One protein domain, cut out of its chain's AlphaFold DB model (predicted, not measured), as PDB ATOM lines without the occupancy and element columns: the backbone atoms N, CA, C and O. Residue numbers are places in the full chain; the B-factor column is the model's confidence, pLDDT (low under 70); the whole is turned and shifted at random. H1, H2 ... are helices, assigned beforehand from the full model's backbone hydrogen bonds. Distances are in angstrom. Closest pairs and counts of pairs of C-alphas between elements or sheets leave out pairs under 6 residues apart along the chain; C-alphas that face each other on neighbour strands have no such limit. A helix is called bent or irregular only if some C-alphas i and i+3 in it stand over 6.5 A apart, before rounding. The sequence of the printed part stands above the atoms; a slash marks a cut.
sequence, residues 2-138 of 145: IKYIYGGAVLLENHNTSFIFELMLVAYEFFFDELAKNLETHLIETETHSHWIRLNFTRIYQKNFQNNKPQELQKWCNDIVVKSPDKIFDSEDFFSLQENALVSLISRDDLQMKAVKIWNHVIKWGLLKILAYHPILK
ATOM      1  N   ILE A   2     561.858 390.560 394.962       85.75
ATOM      2  CA  ILE A   2     562.812 389.927 395.901       85.75
ATOM      3  C   ILE A   2     562.116 389.413 397.177       85.75
ATOM      4  O   ILE A   2     562.282 388.259 397.547       85.75
ATOM      5  N   LYS A   3     561.246 390.226 397.793       84.69
ATOM      6  CA  LYS A   3     560.459 389.810 398.970       84.69
ATOM      7  C   LYS A   3     559.581 388.571 398.726       84.69
ATOM      8  O   LYS A   3     559.470 387.743 399.617       84.69
ATOM      9  N   TYR A   4     559.009 388.427 397.529       86.94
ATOM     10  CA  TYR A   4     558.213 387.254 397.159       86.94
ATOM     11  C   TYR A   4     559.089 386.004 397.023       86.94
ATOM     12  O   TYR A   4     558.731 384.956 397.536       86.94
ATOM     13  N   ILE A   5     560.273 386.133 396.416       87.94
ATOM     14  CA  ILE A   5     561.224 385.019 396.253       87.94
ATOM     15  C   ILE A   5     561.677 384.476 397.614       87.94
ATOM     16  O   ILE A   5     561.751 383.268 397.800       87.94
ATOM     17  N   TYR A   6     561.966 385.361 398.572       89.06
ATOM     18  CA  TYR A   6     562.450 384.952 399.894       89.06
ATOM     19  C   TYR A   6     561.336 384.614 400.893       89.06
ATOM     20  O   TYR A   6     561.586 383.876 401.840       89.06
ATOM     21  N   GLY A   7     560.136 385.173 400.724       87.50
ATOM     22  CA  GLY A   7     559.070 385.105 401.728       87.50
ATOM     23  C   GLY A   7     557.745 384.516 401.249       87.50
ATOM     24  O   GLY A   7     556.820 384.430 402.045       87.50
ATOM     25  N   GLY A   8     557.607 384.170 399.966       85.31
ATOM     26  CA  GLY A   8     556.380 383.611 399.381       85.31
ATOM     27  C   GLY A   8     555.174 384.559 399.344       85.31
ATOM     28  O   GLY A   8     554.115 384.172 398.863       85.31
ATOM     29  N   ALA A   9     555.307 385.798 399.827       85.31
ATOM     30  CA  ALA A   9     554.204 386.746 399.959       85.31
ATOM     31  C   ALA A   9     554.581 388.158 399.487       85.31
ATOM     32  O   ALA A   9     555.734 388.594 399.576       85.31
ATOM     33  N   VAL A  10     553.578 388.894 399.004       85.81
ATOM     34  CA  VAL A  10     553.665 390.323 398.678       85.81
ATOM     35  C   VAL A  10     552.541 391.048 399.409       85.81
ATOM     36  O   VAL A  10     551.373 390.733 399.207       85.81
ATOM     37  N   LEU A  11     552.885 392.040 400.231       84.19
ATOM     38  CA  LEU A  11     551.909 392.987 400.769       84.19
ATOM     39  C   LEU A  11     551.630 394.071 399.728       84.19
ATOM     40  O   LEU A  11     552.540 394.809 399.344       84.19
ATOM     41  N   LEU A  12     550.374 394.152 399.291       83.62
ATOM     42  CA  LEU A  12     549.891 395.150 398.329       83.62
ATOM     43  C   LEU A  12     549.285 396.384 399.006       83.62
ATOM     44  O   LEU A  12     549.063 397.394 398.339       83.62
ATOM     45  N   GLU A  13     549.070 396.339 400.324       76.31
ATOM     46  CA  GLU A  13     548.541 397.464 401.097       76.31
ATOM     47  C   GLU A  13     549.338 398.747 400.805       76.31
ATOM     48  O   GLU A  13     550.571 398.745 400.783       76.31
ATOM     49  N   ASN A  14     548.614 399.840 400.547       78.12
ATOM     50  CA  ASN A  14     549.136 401.173 400.220       78.12
ATOM     51  C   ASN A  14     549.851 401.331 398.863       78.12
ATOM     52  O   ASN A  14     550.416 402.395 398.604       78.12
ATOM     53  N   HIS A  15     549.819 400.335 397.973       86.25
ATOM     54  CA  HIS A  15     550.351 400.492 396.617       86.25
ATOM     55  C   HIS A  15     549.268 400.982 395.650       86.25
ATOM     56  O   HIS A  15     548.100 400.607 395.743       86.25
ATOM     57  N   ASN A  16     549.647 401.847 394.707       91.44
ATOM     58  CA  ASN A  16     548.715 402.352 393.701       91.44
ATOM     59  C   ASN A  16     548.478 401.324 392.577       91.44
ATOM     60  O   ASN A  16     549.305 400.445 392.334       91.44
ATOM     61  N   THR A  17     547.363 401.463 391.850       94.19
ATOM     62  CA  THR A  17     546.980 400.529 390.777       94.19
ATOM     63  C   THR A  17     548.054 400.385 389.699       94.19
ATOM     64  O   THR A  17     548.298 399.283 389.221       94.19
ATOM     65  N   SER A  18     548.717 401.490 389.335       92.75
ATOM     66  CA  SER A  18     549.784 401.492 388.327       92.75
ATOM     67  C   SER A  18     550.933 400.568 388.732       92.75
ATOM     68  O   SER A  18     551.357 399.721 387.954       92.75
ATOM     69  N   PHE A  19     551.382 400.659 389.987       93.19
ATOM     70  CA  PHE A  19     552.422 399.789 390.526       93.19
ATOM     71  C   PHE A  19     552.005 398.318 390.508       93.19
ATOM     72  O   PHE A  19     552.800 397.469 390.118       93.19
ATOM     73  N   ILE A  20     550.768 398.015 390.909       93.94
ATOM     74  CA  ILE A  20     550.245 396.640 390.922       93.94
ATOM     75  C   ILE A  20     550.195 396.079 389.495       93.94
ATOM     76  O   ILE A  20     550.592 394.937 389.270       93.94
ATOM     77  N   PHE A  21     549.780 396.893 388.524       93.44
ATOM     78  CA  PHE A  21     549.762 396.519 387.114       93.44
ATOM     79  C   PHE A  21     551.170 396.262 386.558       93.44
ATOM     80  O   PHE A  21     551.400 395.215 385.960       93.44
ATOM     81  N   GLU A  22     552.144 397.144 386.803       92.69
ATOM     82  CA  GLU A  22     553.531 396.884 386.386       92.69
ATOM     83  C   GLU A  22     554.112 395.650 387.095       92.69
ATOM     84  O   GLU A  22     554.789 394.837 386.468       92.69
ATOM     85  N   LEU A  23     553.811 395.457 388.384       93.38
ATOM     86  CA  LEU A  23     554.235 394.274 389.132       93.38
ATOM     87  C   LEU A  23     553.661 392.986 388.526       93.38
ATOM     88  O   LEU A  23     554.380 391.992 388.454       93.38
ATOM     89  N   MET A  24     552.405 393.006 388.072       93.88
ATOM     90  CA  MET A  24     551.772 391.888 387.367       93.88
ATOM     91  C   MET A  24     552.515 391.563 386.066       93.88
ATOM     92  O   MET A  24     552.830 390.400 385.818       93.88
ATOM     93  N   LEU A  25     552.851 392.575 385.257       92.00
ATOM     94  CA  LEU A  25     553.605 392.371 384.014       92.00
ATOM     95  C   LEU A  25     554.992 391.777 384.289       92.00
ATOM     96  O   LEU A  25     555.376 390.800 383.647       92.00
ATOM     97  N   VAL A  26     555.705 392.301 385.290       91.94
ATOM     98  CA  VAL A  26     557.002 391.763 385.725       91.94
ATOM     99  C   VAL A  26     556.847 390.333 386.255       91.94
ATOM    100  O   VAL A  26     557.688 389.481 385.991       91.94
ATOM    101  N   ALA A  27     555.770 390.009 386.974       92.81
ATOM    102  CA  ALA A  27     555.527 388.642 387.441       92.81
ATOM    103  C   ALA A  27     555.360 387.659 386.285       92.81
ATOM    104  O   ALA A  27     555.965 386.587 386.309       92.81
ATOM    105  N   TYR A  28     554.640 388.060 385.240       92.00
ATOM    106  CA  TYR A  28     554.539 387.284 384.012       92.00
ATOM    107  C   TYR A  28     555.870 387.165 383.262       92.00
ATOM    108  O   TYR A  28     556.175 386.095 382.732       92.00
ATOM    109  N   GLU A  29     556.683 388.218 383.220       90.81
ATOM    110  CA  GLU A  29     558.009 388.199 382.591       90.81
ATOM    111  C   GLU A  29     558.961 387.214 383.288       90.81
ATOM    112  O   GLU A  29     559.647 386.439 382.626       90.81
ATOM    113  N   PHE A  30     558.930 387.170 384.622       90.81
ATOM    114  CA  PHE A  30     559.763 386.287 385.444       90.81
ATOM    115  C   PHE A  30     559.147 384.903 385.719       90.81
ATOM    116  O   PHE A  30     559.691 384.149 386.522       90.81
ATOM    117  N   PHE A  31     558.045 384.545 385.046       90.00
ATOM    118  CA  PHE A  31     557.363 383.246 385.181       90.00
ATOM    119  C   PHE A  31     556.842 382.937 386.599       90.00
ATOM    120  O   PHE A  31     556.703 381.778 386.986       90.00
ATOM    121  N   PHE A  32     556.506 383.967 387.377       91.94
ATOM    122  CA  PHE A  32     555.785 383.812 388.643       91.94
ATOM    123  C   PHE A  32     554.274 383.777 388.390       91.94
ATOM    124  O   PHE A  32     553.544 384.672 388.817       91.94
ATOM    125  N   ASP A  33     553.810 382.753 387.670       90.50
ATOM    126  CA  ASP A  33     552.444 382.691 387.128       90.50
ATOM    127  C   ASP A  33     551.356 382.752 388.213       90.50
ATOM    128  O   ASP A  33     550.323 383.383 388.007       90.50
ATOM    129  N   GLU A  34     551.577 382.139 389.379       91.44
ATOM    130  CA  GLU A  34     550.627 382.194 390.501       91.44
ATOM    131  C   GLU A  34     550.472 383.622 391.042       91.44
ATOM    132  O   GLU A  34     549.358 384.128 391.169       91.44
ATOM    133  N   LEU A  35     551.592 384.309 391.296       92.62
ATOM    134  CA  LEU A  35     551.578 385.708 391.721       92.62
ATOM    135  C   LEU A  35     550.935 386.596 390.654       92.62
ATOM    136  O   LEU A  35     550.121 387.453 390.985       92.62
ATOM    137  N   ALA A  36     551.298 386.394 389.388       93.12
ATOM    138  CA  ALA A  36     550.786 387.185 388.280       93.12
ATOM    139  C   ALA A  36     549.259 387.070 388.168       93.12
ATOM    140  O   ALA A  36     548.582 388.095 388.132       93.12
ATOM    141  N   LYS A  37     548.714 385.847 388.231       92.94
ATOM    142  CA  LYS A  37     547.265 385.599 388.233       92.94
ATOM    143  C   LYS A  37     546.571 386.219 389.444       92.94
ATOM    144  O   LYS A  37     545.524 386.835 389.294       92.94
ATOM    145  N   ASN A  38     547.166 386.118 390.632       92.62
ATOM    146  CA  ASN A  38     546.597 386.736 391.834       92.62
ATOM    147  C   ASN A  38     546.534 388.270 391.716       92.62
ATOM    148  O   ASN A  38     545.536 388.878 392.099       92.62
ATOM    149  N   LEU A  39     547.574 388.901 391.159       93.88
ATOM    150  CA  LEU A  39     547.593 390.344 390.895       93.88
ATOM    151  C   LEU A  39     546.565 390.739 389.833       93.88
ATOM    152  O   LEU A  39     545.892 391.757 389.977       93.88
ATOM    153  N   GLU A  40     546.427 389.929 388.787       93.44
ATOM    154  CA  GLU A  40     545.458 390.124 387.711       93.44
ATOM    155  C   GLU A  40     544.016 390.104 388.230       93.44
ATOM    156  O   GLU A  40     543.264 391.054 388.006       93.44
ATOM    157  N   THR A  41     543.657 389.083 389.011       93.25
ATOM    158  CA  THR A  41     542.353 388.991 389.678       93.25
ATOM    159  C   THR A  41     542.127 390.183 390.606       93.25
ATOM    160  O   THR A  41     541.084 390.835 390.541       93.25
ATOM    161  N   HIS A  42     543.131 390.553 391.407       92.75
ATOM    162  CA  HIS A  42     543.034 391.686 392.328       92.75
ATOM    163  C   HIS A  42     542.773 393.025 391.613       92.75
ATOM    164  O   HIS A  42     541.996 393.851 392.101       92.75
ATOM    165  N   LEU A  43     543.385 393.234 390.444       93.50
ATOM    166  CA  LEU A  43     543.187 394.415 389.600       93.50
ATOM    167  C   LEU A  43     541.763 394.507 389.030       93.50
ATOM    168  O   LEU A  43     541.232 395.611 388.891       93.50
ATOM    169  N   ILE A  44     541.160 393.363 388.699       92.62
ATOM    170  CA  ILE A  44     539.821 393.272 388.106       92.62
ATOM    171  C   ILE A  44     538.726 393.402 389.171       92.62
ATOM    172  O   ILE A  44     537.762 394.140 388.967       92.62
ATOM    173  N   GLU A  45     538.866 392.694 390.294       92.44
ATOM    174  CA  GLU A  45     537.836 392.597 391.339       92.44
ATOM    175  C   GLU A  45     537.777 393.833 392.242       92.44
ATOM    176  O   GLU A  45     536.719 394.179 392.769       92.44
ATOM    177  N   THR A  46     538.898 394.538 392.413       91.12
ATOM    178  CA  THR A  46     538.932 395.739 393.249       91.12
ATOM    179  C   THR A  46     538.370 396.937 392.481       91.12
ATOM    180  O   THR A  46     538.958 397.388 391.499       91.12
ATOM    181  N   GLU A  47     537.262 397.516 392.954       87.75
ATOM    182  CA  GLU A  47     536.575 398.652 392.309       87.75
ATOM    183  C   GLU A  47     537.502 399.839 391.990       87.75
ATOM    184  O   GLU A  47     537.485 400.373 390.881       87.75
ATOM    185  N   THR A  48     538.363 400.240 392.928       88.25
ATOM    186  CA  THR A  48     539.300 401.361 392.721       88.25
ATOM    187  C   THR A  48     540.335 401.058 391.636       88.25
ATOM    188  O   THR A  48     540.676 401.935 390.836       88.25
ATOM    189  N   HIS A  49     540.815 399.815 391.569       89.44
ATOM    190  CA  HIS A  49     541.770 399.372 390.561       89.44
ATOM    191  C   HIS A  49     541.105 399.243 389.193       89.44
ATOM    192  O   HIS A  49     541.586 399.841 388.230       89.44
ATOM    193  N   SER A  50     539.946 398.591 389.114       88.56
ATOM    194  CA  SER A  50     539.200 398.442 387.864       88.56
ATOM    195  C   SER A  50     538.750 399.795 387.295       88.56
ATOM    196  O   SER A  50     538.792 400.004 386.080       88.56
ATOM    197  N   HIS A  51     538.401 400.765 388.150       90.75
ATOM    198  CA  HIS A  51     538.134 402.141 387.731       90.75
ATOM    199  C   HIS A  51     539.372 402.801 387.115       90.75
ATOM    200  O   HIS A  51     539.289 403.363 386.022       90.75
ATOM    201  N   TRP A  52     540.535 402.687 387.760       93.19
ATOM    202  CA  TRP A  52     541.786 403.212 387.207       93.19
ATOM    203  C   TRP A  52     542.141 402.555 385.867       93.19
ATOM    204  O   TRP A  52     542.578 403.247 384.946       93.19
ATOM    205  N   ILE A  53     541.888 401.250 385.720       90.56
ATOM    206  CA  ILE A  53     542.090 400.543 384.452       90.56
ATOM    207  C   ILE A  53     541.181 401.118 383.363       90.56
ATOM    208  O   ILE A  53     541.635 401.360 382.250       90.56
ATOM    209  N   ARG A  54     539.911 401.404 383.677       89.19
ATOM    210  CA  ARG A  54     538.974 402.040 382.731       89.19
ATOM    211  C   ARG A  54     539.422 403.444 382.319       89.19
ATOM    212  O   ARG A  54     539.219 403.807 381.166       89.19
ATOM    213  N   LEU A  55     540.039 404.214 383.219       89.88
ATOM    214  CA  LEU A  55     540.599 405.534 382.896       89.88
ATOM    215  C   LEU A  55     541.847 405.448 382.004       89.88
ATOM    216  O   LEU A  55     542.094 406.350 381.212       89.88
ATOM    217  N   ASN A  56     542.618 404.364 382.110       89.31
ATOM    218  CA  ASN A  56     543.866 404.147 381.367       89.31
ATOM    219  C   ASN A  56     543.718 403.048 380.302       89.31
ATOM    220  O   ASN A  56     544.687 402.373 379.943       89.31
ATOM    221  N   PHE A  57     542.492 402.854 379.814       89.44
ATOM    222  CA  PHE A  57     542.084 401.646 379.107       89.44
ATOM    223  C   PHE A  57     542.939 401.348 377.875       89.44
ATOM    224  O   PHE A  57     543.471 400.249 377.753       89.44
ATOM    225  N   THR A  58     543.127 402.327 376.991       87.38
ATOM    226  CA  THR A  58     543.876 402.152 375.739       87.38
ATOM    227  C   THR A  58     545.325 401.730 375.980       87.38
ATOM    228  O   THR A  58     545.820 400.813 375.325       87.38
ATOM    229  N   ARG A  59     545.993 402.334 376.973       88.12
ATOM    230  CA  ARG A  59     547.377 401.998 377.352       88.12
ATOM    231  C   ARG A  59     547.487 400.581 377.899       88.12
ATOM    232  O   ARG A  59     548.422 399.856 377.566       88.12
ATOM    233  N   ILE A  60     546.532 400.187 378.736       89.06
ATOM    234  CA  ILE A  60     546.504 398.857 379.348       89.06
ATOM    235  C   ILE A  60     546.181 397.797 378.302       89.06
ATOM    236  O   ILE A  60     546.868 396.781 378.241       89.06
ATOM    237  N   TYR A  61     545.208 398.064 377.430       87.44
ATOM    238  CA  TYR A  61     544.893 397.212 376.289       87.44
ATOM    239  C   TYR A  61     546.145 396.981 375.436       87.44
ATOM    240  O   TYR A  61     546.514 395.842 375.174       87.44
ATOM    241  N   GLN A  62     546.878 398.042 375.090       84.06
ATOM    242  CA  GLN A  62     548.123 397.921 374.334       84.06
ATOM    243  C   GLN A  62     549.166 397.035 375.027       84.06
ATOM    244  O   GLN A  62     549.715 396.137 374.391       84.06
ATOM    245  N   LYS A  63     549.433 397.260 376.321       85.69
ATOM    246  CA  LYS A  63     550.410 396.465 377.085       85.69
ATOM    247  C   LYS A  63     549.990 394.999 377.229       85.69
ATOM    248  O   LYS A  63     550.827 394.112 377.090       85.69
ATOM    249  N   ASN A  64     548.703 394.731 377.440       81.81
ATOM    250  CA  ASN A  64     548.182 393.365 377.510       81.81
ATOM    251  C   ASN A  64     548.318 392.627 376.175       81.81
ATOM    252  O   ASN A  64     548.643 391.454 376.170       81.81
ATOM    253  N   PHE A  65     548.133 393.293 375.034       76.12
ATOM    254  CA  PHE A  65     548.299 392.646 373.726       76.12
ATOM    255  C   PHE A  65     549.766 392.498 373.282       76.12
ATOM    256  O   PHE A  65     550.045 391.793 372.316       76.12
ATOM    257  N   GLN A  66     550.713 393.132 373.979       73.12
ATOM    258  CA  GLN A  66     552.147 392.856 373.815       73.12
ATOM    259  C   GLN A  66     552.576 391.601 374.577       73.12
ATOM    260  O   GLN A  66     553.435 390.854 374.110       73.12
ATOM    261  N   ASN A  67     551.960 391.354 375.732       68.44
ATOM    262  CA  ASN A  67     552.267 390.228 376.597       68.44
ATOM    263  C   ASN A  67     551.136 389.208 376.502       68.44
ATOM    264  O   ASN A  67     550.128 389.380 377.156       68.44
ATOM    265  N   ASN A  68     551.284 388.105 375.767       68.88
ATOM    266  CA  ASN A  68     550.213 387.100 375.582       68.88
ATOM    267  C   ASN A  68     549.854 386.264 376.843       68.88
ATOM    268  O   ASN A  68     549.343 385.151 376.722       68.88
ATOM    269  N   LYS A  69     550.182 386.742 378.051       78.56
ATOM    270  CA  LYS A  69     550.070 386.002 379.320       78.56
ATOM    271  C   LYS A  69     548.900 386.403 380.250       78.56
ATOM    272  O   LYS A  69     548.317 385.478 380.809       78.56
ATOM    273  N   PRO A  70     548.521 387.688 380.431       77.19
ATOM    274  CA  PRO A  70     547.406 388.097 381.283       77.19
ATOM    275  C   PRO A  70     546.068 387.837 380.574       77.19
ATOM    276  O   PRO A  70     545.466 388.731 379.974       77.19
ATOM    277  N   GLN A  71     545.634 386.575 380.579       84.38
ATOM    278  CA  GLN A  71     544.458 386.121 379.833       84.38
ATOM    279  C   GLN A  71     543.137 386.643 380.415       84.38
ATOM    280  O   GLN A  71     542.226 386.967 379.650       84.38
ATOM    281  N   GLU A  72     543.020 386.763 381.738       89.69
ATOM    282  CA  GLU A  72     541.776 387.181 382.398       89.69
ATOM    283  C   GLU A  72     541.536 388.686 382.247       89.69
ATOM    284  O   GLU A  72     540.432 389.119 381.920       89.69
ATOM    285  N   LEU A  73     542.579 389.500 382.381       90.00
ATOM    286  CA  LEU A  73     542.544 390.936 382.153       90.00
ATOM    287  C   LEU A  73     542.379 391.240 380.671       90.00
ATOM    288  O   LEU A  73     541.631 392.153 380.330       90.00
ATOM    289  N   GLN A  74     543.003 390.466 379.779       89.12
ATOM    290  CA  GLN A  74     542.745 390.591 378.346       89.12
ATOM    291  C   GLN A  74     541.279 390.279 378.021       89.12
ATOM    292  O   GLN A  74     540.648 391.040 377.286       89.12
ATOM    293  N   LYS A  75     540.706 389.215 378.596       89.94
ATOM    294  CA  LYS A  75     539.285 388.873 378.451       89.94
ATOM    295  C   LYS A  75     538.374 389.966 379.011       89.94
ATOM    296  O   LYS A  75     537.465 390.412 378.318       89.94
ATOM    297  N   TRP A  76     538.663 390.468 380.205       90.69
ATOM    298  CA  TRP A  76     537.917 391.565 380.817       90.69
ATOM    299  C   TRP A  76     537.986 392.851 379.979       90.69
ATOM    300  O   TRP A  76     536.971 393.511 379.749       90.69
ATOM    301  N   CYS A  77     539.168 393.193 379.458       90.38
ATOM    302  CA  CYS A  77     539.342 394.316 378.541       90.38
ATOM    303  C   CYS A  77     538.525 394.107 377.262       90.38
ATOM    304  O   CYS A  77     537.821 395.018 376.830       90.38
ATOM    305  N   ASN A  78     538.577 392.911 376.679       90.25
ATOM    306  CA  ASN A  78     537.812 392.545 375.494       90.25
ATOM    307  C   ASN A  78     536.302 392.715 375.712       90.25
ATOM    308  O   ASN A  78     535.648 393.342 374.883       90.25
ATOM    309  N   ASP A  79     535.763 392.266 376.847       91.88
ATOM    310  CA  ASP A  79     534.342 392.430 377.186       91.88
ATOM    311  C   ASP A  79     533.916 393.908 377.250       91.88
ATOM    312  O   ASP A  79     532.774 394.253 376.925       91.88
ATOM    313  N   ILE A  80     534.829 394.801 377.647       90.12
ATOM    314  CA  ILE A  80     534.602 396.251 377.628       90.12
ATOM    315  C   ILE A  80     534.640 396.790 376.200       90.12
ATOM    316  O   ILE A  80     533.753 397.563 375.841       90.12
ATOM    317  N   VAL A  81     535.626 396.391 375.389       92.44
ATOM    318  CA  VAL A  81     535.739 396.837 373.989       92.44
ATOM    319  C   VAL A  81     534.506 396.448 373.183       92.44
ATOM    320  O   VAL A  81     534.021 397.257 372.401       92.44
ATOM    321  N   VAL A  82     533.968 395.245 373.385       93.12
ATOM    322  CA  VAL A  82     532.750 394.788 372.697       93.12
ATOM    323  C   VAL A  82     531.583 395.727 372.967       93.12
ATOM    324  O   VAL A  82     530.906 396.156 372.036       93.12
ATOM    325  N   LYS A  83     531.360 396.067 374.241       92.06
ATOM    326  CA  LYS A  83     530.203 396.858 374.694       92.06
ATOM    327  C   LYS A  83     530.372 398.360 374.480       92.06
ATOM    328  O   LYS A  83     529.383 399.072 374.344       92.06
ATOM    329  N   SER A  84     531.605 398.848 374.519       91.75
ATOM    330  CA  SER A  84     531.932 400.273 374.425       91.75
ATOM    331  C   SER A  84     533.214 400.474 373.612       91.75
ATOM    332  O   SER A  84     534.235 400.909 374.157       91.75
ATOM    333  N   PRO A  85     533.195 400.138 372.311       92.50
ATOM    334  CA  PRO A  85     534.363 400.271 371.441       92.50
ATOM    335  C   PRO A  85     534.843 401.726 371.332       92.50
ATOM    336  O   PRO A  85     536.031 401.983 371.156       92.50
ATOM    337  N   ASP A  86     533.950 402.699 371.504       91.62
ATOM    338  CA  ASP A  86     534.270 404.126 371.600       91.62
ATOM    339  C   ASP A  86     535.381 404.434 372.617       91.62
ATOM    340  O   ASP A  86     536.238 405.266 372.330       91.62
ATOM    341  N   LYS A  87     535.462 403.699 373.737       89.38
ATOM    342  CA  LYS A  87     536.497 403.911 374.764       89.38
ATOM    343  C   LYS A  87     537.921 403.760 374.248       89.38
ATOM    344  O   LYS A  87     538.817 404.415 374.771       89.38
ATOM    345  N   ILE A  88     538.132 402.877 373.270       91.62
ATOM    346  CA  ILE A  88     539.445 402.681 372.659       91.62
ATOM    347  C   ILE A  88     539.587 403.482 371.371       91.62
ATOM    348  O   ILE A  88     540.616 404.116 371.192       91.62
ATOM    349  N   PHE A  89     538.575 403.503 370.498       93.00
ATOM    350  CA  PHE A  89     538.678 404.177 369.198       93.00
ATOM    351  C   PHE A  89     538.730 405.703 369.319       93.00
ATOM    352  O   PHE A  89     539.505 406.333 368.605       93.00
ATOM    353  N   ASP A  90     537.962 406.291 370.237       91.94
ATOM    354  CA  ASP A  90     537.895 407.746 370.405       91.94
ATOM    355  C   ASP A  90     538.995 408.270 371.372       91.94
ATOM    356  O   ASP A  90     539.064 409.464 371.657       91.94
ATOM    357  N   SER A  91     539.877 407.392 371.873       91.00
ATOM    358  CA  SER A  91     541.000 407.740 372.757       91.00
ATOM    359  C   SER A  91     542.181 408.331 371.980       91.00
ATOM    360  O   SER A  91     542.569 407.808 370.939       91.00
ATOM    361  N   GLU A  92     542.840 409.360 372.520       87.81
ATOM    362  CA  GLU A  92     544.070 409.910 371.919       87.81
ATOM    363  C   GLU A  92     545.199 408.872 371.831       87.81
ATOM    364  O   GLU A  92     545.950 408.833 370.852       87.81
ATOM    365  N   ASP A  93     545.276 407.976 372.819       89.50
ATOM    366  CA  ASP A  93     546.268 406.903 372.858       89.50
ATOM    367  C   ASP A  93     546.026 405.855 371.743       89.50
ATOM    368  O   ASP A  93     546.926 405.068 371.447       89.50
ATOM    369  N   PHE A  94     544.867 405.850 371.064       91.19
ATOM    370  CA  PHE A  94     544.565 404.919 369.963       91.19
ATOM    371  C   PHE A  94     545.611 404.993 368.852       91.19
ATOM    372  O   PHE A  94     546.086 403.980 368.336       91.19
ATOM    373  N   PHE A  95     546.027 406.209 368.504       90.56
ATOM    374  CA  PHE A  95     547.000 406.446 367.437       90.56
ATOM    375  C   PHE A  95     548.417 405.960 367.792       90.56
ATOM    376  O   PHE A  95     549.285 405.831 366.921       90.56
ATOM    377  N   SER A  96     548.650 405.636 369.068       89.06
ATOM    378  CA  SER A  96     549.892 405.045 369.560       89.06
ATOM    379  C   SER A  96     549.903 403.511 369.534       89.06
ATOM    380  O   SER A  96     550.979 402.926 369.691       89.06
ATOM    381  N   LEU A  97     548.760 402.863 369.253       88.25
ATOM    382  CA  LEU A  97     548.666 401.405 369.160       88.25
ATOM    383  C   LEU A  97     549.695 400.844 368.173       88.25
ATOM    384  O   LEU A  97     549.937 401.405 367.095       88.25
ATOM    385  N   GLN A  98     550.294 399.721 368.563       86.62
ATOM    386  CA  GLN A  98     551.125 398.907 367.683       86.62
ATOM    387  C   GLN A  98     550.254 398.145 366.682       86.62
ATOM    388  O   GLN A  98     549.081 397.876 366.938       86.62
ATOM    389  N   GLU A  99     550.842 397.788 365.544       88.44
ATOM    390  CA  GLU A  99     550.134 397.148 364.435       88.44
ATOM    391  C   GLU A  99     549.463 395.830 364.845       88.44
ATOM    392  O   GLU A  99     548.294 395.625 364.546       88.44
ATOM    393  N   ASN A 100     550.146 394.978 365.611       85.50
ATOM    394  CA  ASN A 100     549.588 393.721 366.121       85.50
ATOM    395  C   ASN A 100     548.338 393.929 367.000       85.50
ATOM    396  O   ASN A 100     547.351 393.202 366.863       85.50
ATOM    397  N   ALA A 101     548.365 394.932 367.882       85.81
ATOM    398  CA  ALA A 101     547.241 395.285 368.741       85.81
ATOM    399  C   ALA A 101     546.088 395.879 367.922       85.81
ATOM    400  O   ALA A 101     544.932 395.537 368.164       85.81
ATOM    401  N   LEU A 102     546.400 396.715 366.922       91.56
ATOM    402  CA  LEU A 102     545.406 397.259 366.000       91.56
ATOM    403  C   LEU A 102     544.729 396.144 365.204       91.56
ATOM    404  O   LEU A 102     543.505 396.085 365.202       91.56
ATOM    405  N   VAL A 103     545.502 395.251 364.577       89.94
ATOM    406  CA  VAL A 103     544.988 394.106 363.810       89.94
ATOM    407  C   VAL A 103     544.082 393.256 364.695       89.94
ATOM    408  O   VAL A 103     542.929 393.036 364.341       89.94
ATOM    409  N   SER A 104     544.544 392.882 365.889       86.81
ATOM    410  CA  SER A 104     543.744 392.093 366.835       86.81
ATOM    411  C   SER A 104     542.437 392.788 367.229       86.81
ATOM    412  O   SER A 104     541.412 392.129 367.378       86.81
ATOM    413  N   LEU A 105     542.457 394.115 367.390       90.50
ATOM    414  CA  LEU A 105     541.276 394.911 367.708       90.50
ATOM    415  C   LEU A 105     540.279 394.954 366.540       90.50
ATOM    416  O   LEU A 105     539.089 394.753 366.761       90.50
ATOM    417  N   ILE A 106     540.743 395.206 365.311       92.75
ATOM    418  CA  ILE A 106     539.863 395.361 364.137       92.75
ATOM    419  C   ILE A 106     539.413 394.031 363.524       92.75
ATOM    420  O   ILE A 106     538.445 394.017 362.771       92.75
ATOM    421  N   SER A 107     540.090 392.919 363.828       90.31
ATOM    422  CA  SER A 107     539.683 391.574 363.397       90.31
ATOM    423  C   SER A 107     538.444 391.049 364.127       90.31
ATOM    424  O   SER A 107     537.929 389.997 363.760       90.31
ATOM    425  N   ARG A 108     537.968 391.759 365.155       89.94
ATOM    426  CA  ARG A 108     536.763 391.412 365.906       89.94
ATOM    427  C   ARG A 108     535.498 391.765 365.127       89.94
ATOM    428  O   ARG A 108     535.324 392.903 364.698       89.94
ATOM    429  N   ASP A 109     534.588 390.808 365.018       90.75
ATOM    430  CA  ASP A 109     533.272 390.958 364.390       90.75
ATOM    431  C   ASP A 109     532.160 391.345 365.382       90.75
ATOM    432  O   ASP A 109     531.078 391.764 364.974       90.75
ATOM    433  N   ASP A 110     532.437 391.257 366.684       94.56
ATOM    434  CA  ASP A 110     531.480 391.476 367.773       94.56
ATOM    435  C   ASP A 110     531.418 392.923 368.294       94.56
ATOM    436  O   ASP A 110     530.621 393.239 369.184       94.56
ATOM    437  N   LEU A 111     532.225 393.826 367.733       94.75
ATOM    438  CA  LEU A 111     532.275 395.229 368.138       94.75
ATOM    439  C   LEU A 111     530.935 395.934 367.902       94.75
ATOM    440  O   LEU A 111     530.458 396.038 366.771       94.75
ATOM    441  N   GLN A 112     530.369 396.533 368.954       94.69
ATOM    442  CA  GLN A 112     529.140 397.333 368.877       94.69
ATOM    443  C   GLN A 112     529.400 398.734 368.276       94.69
ATOM    444  O   GLN A 112     529.086 399.766 368.869       94.69
ATOM    445  N   MET A 113     530.018 398.797 367.091       94.25
ATOM    446  CA  MET A 113     530.323 400.026 366.349       94.25
ATOM    447  C   MET A 113     530.150 399.809 364.844       94.25
ATOM    448  O   MET A 113     530.491 398.768 364.296       94.25
ATOM    449  N   LYS A 114     529.660 400.834 364.133       94.00
ATOM    450  CA  LYS A 114     529.558 400.787 362.668       94.00
ATOM    451  C   LYS A 114     530.946 400.628 362.037       94.00
ATOM    452  O   LYS A 114     531.822 401.456 362.292       94.00
ATOM    453  N   ALA A 115     531.095 399.673 361.118       92.88
ATOM    454  CA  ALA A 115     532.348 399.414 360.401       92.88
ATOM    455  C   ALA A 115     532.959 400.677 359.766       92.88
ATOM    456  O   ALA A 115     534.162 400.891 359.851       92.88
ATOM    457  N   VAL A 116     532.137 401.573 359.202       94.19
ATOM    458  CA  VAL A 116     532.618 402.850 358.638       94.19
ATOM    459  C   VAL A 116     533.332 403.732 359.674       94.19
ATOM    460  O   VAL A 116     534.337 404.361 359.355       94.19
ATOM    461  N   LYS A 117     532.870 403.748 360.936       95.12
ATOM    462  CA  LYS A 117     533.530 404.502 362.014       95.12
ATOM    463  C   LYS A 117     534.877 403.861 362.362       95.12
ATOM    464  O   LYS A 117     535.845 404.594 362.544       95.12
ATOM    465  N   ILE A 118     534.953 402.530 362.391       94.75
ATOM    466  CA  ILE A 118     536.204 401.784 362.615       94.75
ATOM    467  C   ILE A 118     537.217 402.110 361.510       94.75
ATOM    468  O   ILE A 118     538.322 402.564 361.801       94.75
ATOM    469  N   TRP A 119     536.825 401.980 360.239       96.06
ATOM    470  CA  TRP A 119     537.703 402.260 359.097       96.06
ATOM    471  C   TRP A 119     538.214 403.704 359.075       96.06
ATOM    472  O   TRP A 119     539.394 403.926 358.809       96.06
ATOM    473  N   ASN A 120     537.384 404.683 359.447       96.00
ATOM    474  CA  ASN A 120     537.821 406.076 359.571       96.00
ATOM    475  C   ASN A 120     538.947 406.254 360.607       96.00
ATOM    476  O   ASN A 120     539.866 407.042 360.381       96.00
ATOM    477  N   HIS A 121     538.909 405.524 361.727       95.94
ATOM    478  CA  HIS A 121     539.984 405.549 362.723       95.94
ATOM    479  C   HIS A 121     541.254 404.869 362.207       95.94
ATOM    480  O   HIS A 121     542.342 405.420 362.370       95.94
ATOM    481  N   VAL A 122     541.124 403.726 361.526       95.50
ATOM    482  CA  VAL A 122     542.260 402.999 360.926       95.50
ATOM    483  C   VAL A 122     542.980 403.854 359.880       95.50
ATOM    484  O   VAL A 122     544.207 403.938 359.896       95.50
ATOM    485  N   ILE A 123     542.239 404.555 359.017       94.69
ATOM    486  CA  ILE A 123     542.816 405.474 358.023       94.69
ATOM    487  C   ILE A 123     543.587 406.602 358.718       94.69
ATOM    488  O   ILE A 123     544.734 406.870 358.365       94.69
ATOM    489  N   LYS A 124     542.997 407.239 359.742       94.62
ATOM    490  CA  LYS A 124     543.672 408.288 360.527       94.62
ATOM    491  C   LYS A 124     544.945 407.771 361.204       94.62
ATOM    492  O   LYS A 124     545.969 408.447 361.154       94.62
ATOM    493  N   TRP A 125     544.899 406.573 361.791       94.75
ATOM    494  CA  TRP A 125     546.071 405.910 362.371       94.75
ATOM    495  C   TRP A 125     547.172 405.709 361.325       94.75
ATOM    496  O   TRP A 125     548.309 406.118 361.554       94.75
ATOM    497  N   GLY A 126     546.829 405.177 360.148       93.12
ATOM    498  CA  GLY A 126     547.785 404.952 359.061       93.12
ATOM    499  C   GLY A 126     548.426 406.247 358.561       93.12
ATOM    500  O   GLY A 126     549.647 406.323 358.425       93.12
ATOM    501  N   LEU A 127     547.625 407.300 358.368       91.94
ATOM    502  CA  LEU A 127     548.121 408.623 357.978       91.94
ATOM    503  C   LEU A 127     549.100 409.193 359.010       91.94
ATOM    504  O   LEU A 127     550.158 409.691 358.633       91.94
ATOM    505  N   LEU A 128     548.797 409.085 360.307       90.44
ATOM    506  CA  LEU A 128     549.698 409.558 361.362       90.44
ATOM    507  C   LEU A 128     551.033 408.807 361.366       90.44
ATOM    508  O   LEU A 128     552.073 409.441 361.547       90.44
ATOM    509  N   LYS A 129     551.032 407.491 361.119       86.25
ATOM    510  CA  LYS A 129     552.275 406.719 360.984       86.25
ATOM    511  C   LYS A 129     553.083 407.188 359.776       86.25
ATOM    512  O   LYS A 129     554.259 407.499 359.930       86.25
ATOM    513  N   ILE A 130     552.457 407.341 358.607       87.88
ATOM    514  CA  ILE A 130     553.131 407.842 357.396       87.88
ATOM    515  C   ILE A 130     553.749 409.226 357.645       87.88
ATOM    516  O   ILE A 130     554.920 409.442 357.340       87.88
ATOM    517  N   LEU A 131     552.996 410.151 358.248       86.25
ATOM    518  CA  LEU A 131     553.467 411.503 358.568       86.25
ATOM    519  C   LEU A 131     554.576 411.527 359.630       86.25
ATOM    520  O   LEU A 131     555.367 412.473 359.662       86.25
ATOM    521  N   ALA A 132     554.635 410.526 360.510       79.31
ATOM    522  CA  ALA A 132     555.723 410.374 361.470       79.31
ATOM    523  C   ALA A 132     557.023 409.909 360.793       79.31
ATOM    524  O   ALA A 132     558.090 410.409 361.142       79.31
ATOM    525  N   TYR A 133     556.938 409.018 359.800       73.56
ATOM    526  CA  TYR A 133     558.099 408.550 359.029       73.56
ATOM    527  C   TYR A 133     558.539 409.529 357.926       73.56
ATOM    528  O   TYR A 133     559.716 409.560 357.571       73.56
ATOM    529  N   HIS A 134     557.633 410.377 357.423       72.69
ATOM    530  CA  HIS A 134     557.910 411.371 356.378       72.69
ATOM    531  C   HIS A 134     557.397 412.776 356.758       72.69
ATOM    532  O   HIS A 134     556.370 413.231 356.244       72.69
ATOM    533  N   PRO A 135     558.129 413.520 357.615       62.56
ATOM    534  CA  PRO A 135     557.683 414.809 358.160       62.56
ATOM    535  C   PRO A 135     557.409 415.899 357.111       62.56
ATOM    536  O   PRO A 135     556.651 416.829 357.377       62.56
ATOM    537  N   ILE A 136     557.998 415.776 355.917       66.12
ATOM    538  CA  ILE A 136     557.885 416.737 354.806       66.12
ATOM    539  C   ILE A 136     556.441 416.816 354.268       66.12
ATOM    540  O   ILE A 136     556.045 417.828 353.703       66.12
ATOM    541  N   LEU A 137     555.614 415.790 354.502       61.75
ATOM    542  CA  LEU A 137     554.207 415.757 354.084       61.75
ATOM    543  C   LEU A 137     553.261 416.555 355.009       61.75
ATOM    544  O   LEU A 137     552.084 416.702 354.688       61.75
ATOM    545  N   LYS A 138     553.742 417.097 356.142       57.06
ATOM    546  CA  LYS A 138     552.918 417.860 357.106       57.06
ATOM    547  C   LYS A 138     552.528 419.274 356.639       57.06
ATOM    548  O   LYS A 138     551.713 419.910 357.298       57.06
TER     549      LYS A 138
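This is residues 2 to 138 of the 145 residues of the protein "BACK domain-containing protein" of Gigaspora rosea (UniProt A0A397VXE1). The model is an elongated pile of helices with the longest one, H10, standing across one end and the small H1 set off at the other end. Next to H10 the short helices H7, H8 and H9 pack on H5, which lies nearest the middle with H6 beside it, crossing it at a steep tilt; beyond these two come the hairpin of H2 and H3 and, near it, H4. The last part sticks out: residues 130 to 137, of which 130 to 133 belong to H10 and 135 to 137 to H11, stand free. The printed part has 137 residues with eleven named helices, H1 to H11 in order along the chain, and no named strand, and its class is all helix. It is only just compact, close to loose, with a radius of gyration of the C-alphas of 17.1 A and spans of 56 by 34 by 24 A.

H10, residues 115 to 133, runs 27.4 A from C-alpha 115 at (532.348, 399.414, 360.401) to C-alpha 133 at (558.099, 408.550, 359.029). After it comes H11, residues 135 to 138. Before it lie H9, residues 99 to 106, 10.4 A long, H8, residues 92 to 96, and H7, residues 86 to 89. H8 is neither bent nor irregular, but only just: C-alphas 92 and 95 are 6.4 A apart. H6, residues 71 to 83, is 18.6 A long, and H5, residues 57 to 66, is 14.4 A long. H4, residues 47 to 55, measures 12.3 A, H3, residues 33 to 45, 18.1 A, and H2, residues 17 to 29, 18.5 A. H1, residues 2 to 7, begins with C-alpha 2 at (562.812, 389.927, 395.901).

H10 touches H8 with its residues 124 to 128 alone, the closest C-alphas, of Phe 95 and Trp 125, being 5.2 A apart. H9 is close to H10 but not clearly touching it, with Ile 106 and Ile 118 closest at 7.5 A between C-alphas; they run opposite ways at a shallow tilt of 12 degrees. The hub is H5, which touches four helices. It touches H7, with the C-alphas of Thr 58 and Ile 88 closest at 5.4 A, and only just touches H8, with 3 pairs of C-alphas within 8 A, those of Thr 58 and Asp 93 closest at 6.0 A. It touches H9 at a steep tilt of 62 degrees, opposite ways, the closest C-alphas, of Phe 65 and Ala 101, 5.7 A apart. It touches H6 at a steep tilt of 45 degrees, opposite ways, through residues 73 to 77 of H6 alone; the C-alphas of Asn 64 and Gln 74 are closest at 6.2 A. H6 touches H3, the same way at a shallow tilt of 30 degrees, with the C-alphas of Glu 40 and Leu 73 closest at 6.3 A. H2 and H3 form a helical hairpin, opposite ways at a shallow tilt of 27 degrees, with the C-alphas of Met 24 and Ala 36 closest at 4.9 A. H4 touches H2 at residue 17 alone, about perpendicular at 83 degrees, with the C-alphas of Thr 17 and His 49 closest at 5.3 A; it touches H3 only at the corner, with the C-alphas of Ile 44 and Ser 50 closest at 5.2 A. H1 touches no helix, and H11 is close to H10 but not clearly touching it. The helix packing is part aligned, part crossed, with shallow tilts and larger ones side by side among the touching pairs. Every O i to N i+4 pair is within hydrogen-bond range in H1, H2, H3, H4, H5, H9 and H10; H6 has 8 of 9, H8 has 0 of 1 but 1 of 2 O i to N i+3 pairs, and H7 and H11 are too short for an O i to N i+4 pair.

The two C-alphas farthest apart, of Gly 7 and Leu 137, are 56.9 A apart. The printed part has no cut and no long link. The mean pLDDT of the printed part is 88.5, and residues 67 to 68 and 135 to 138 are under 70.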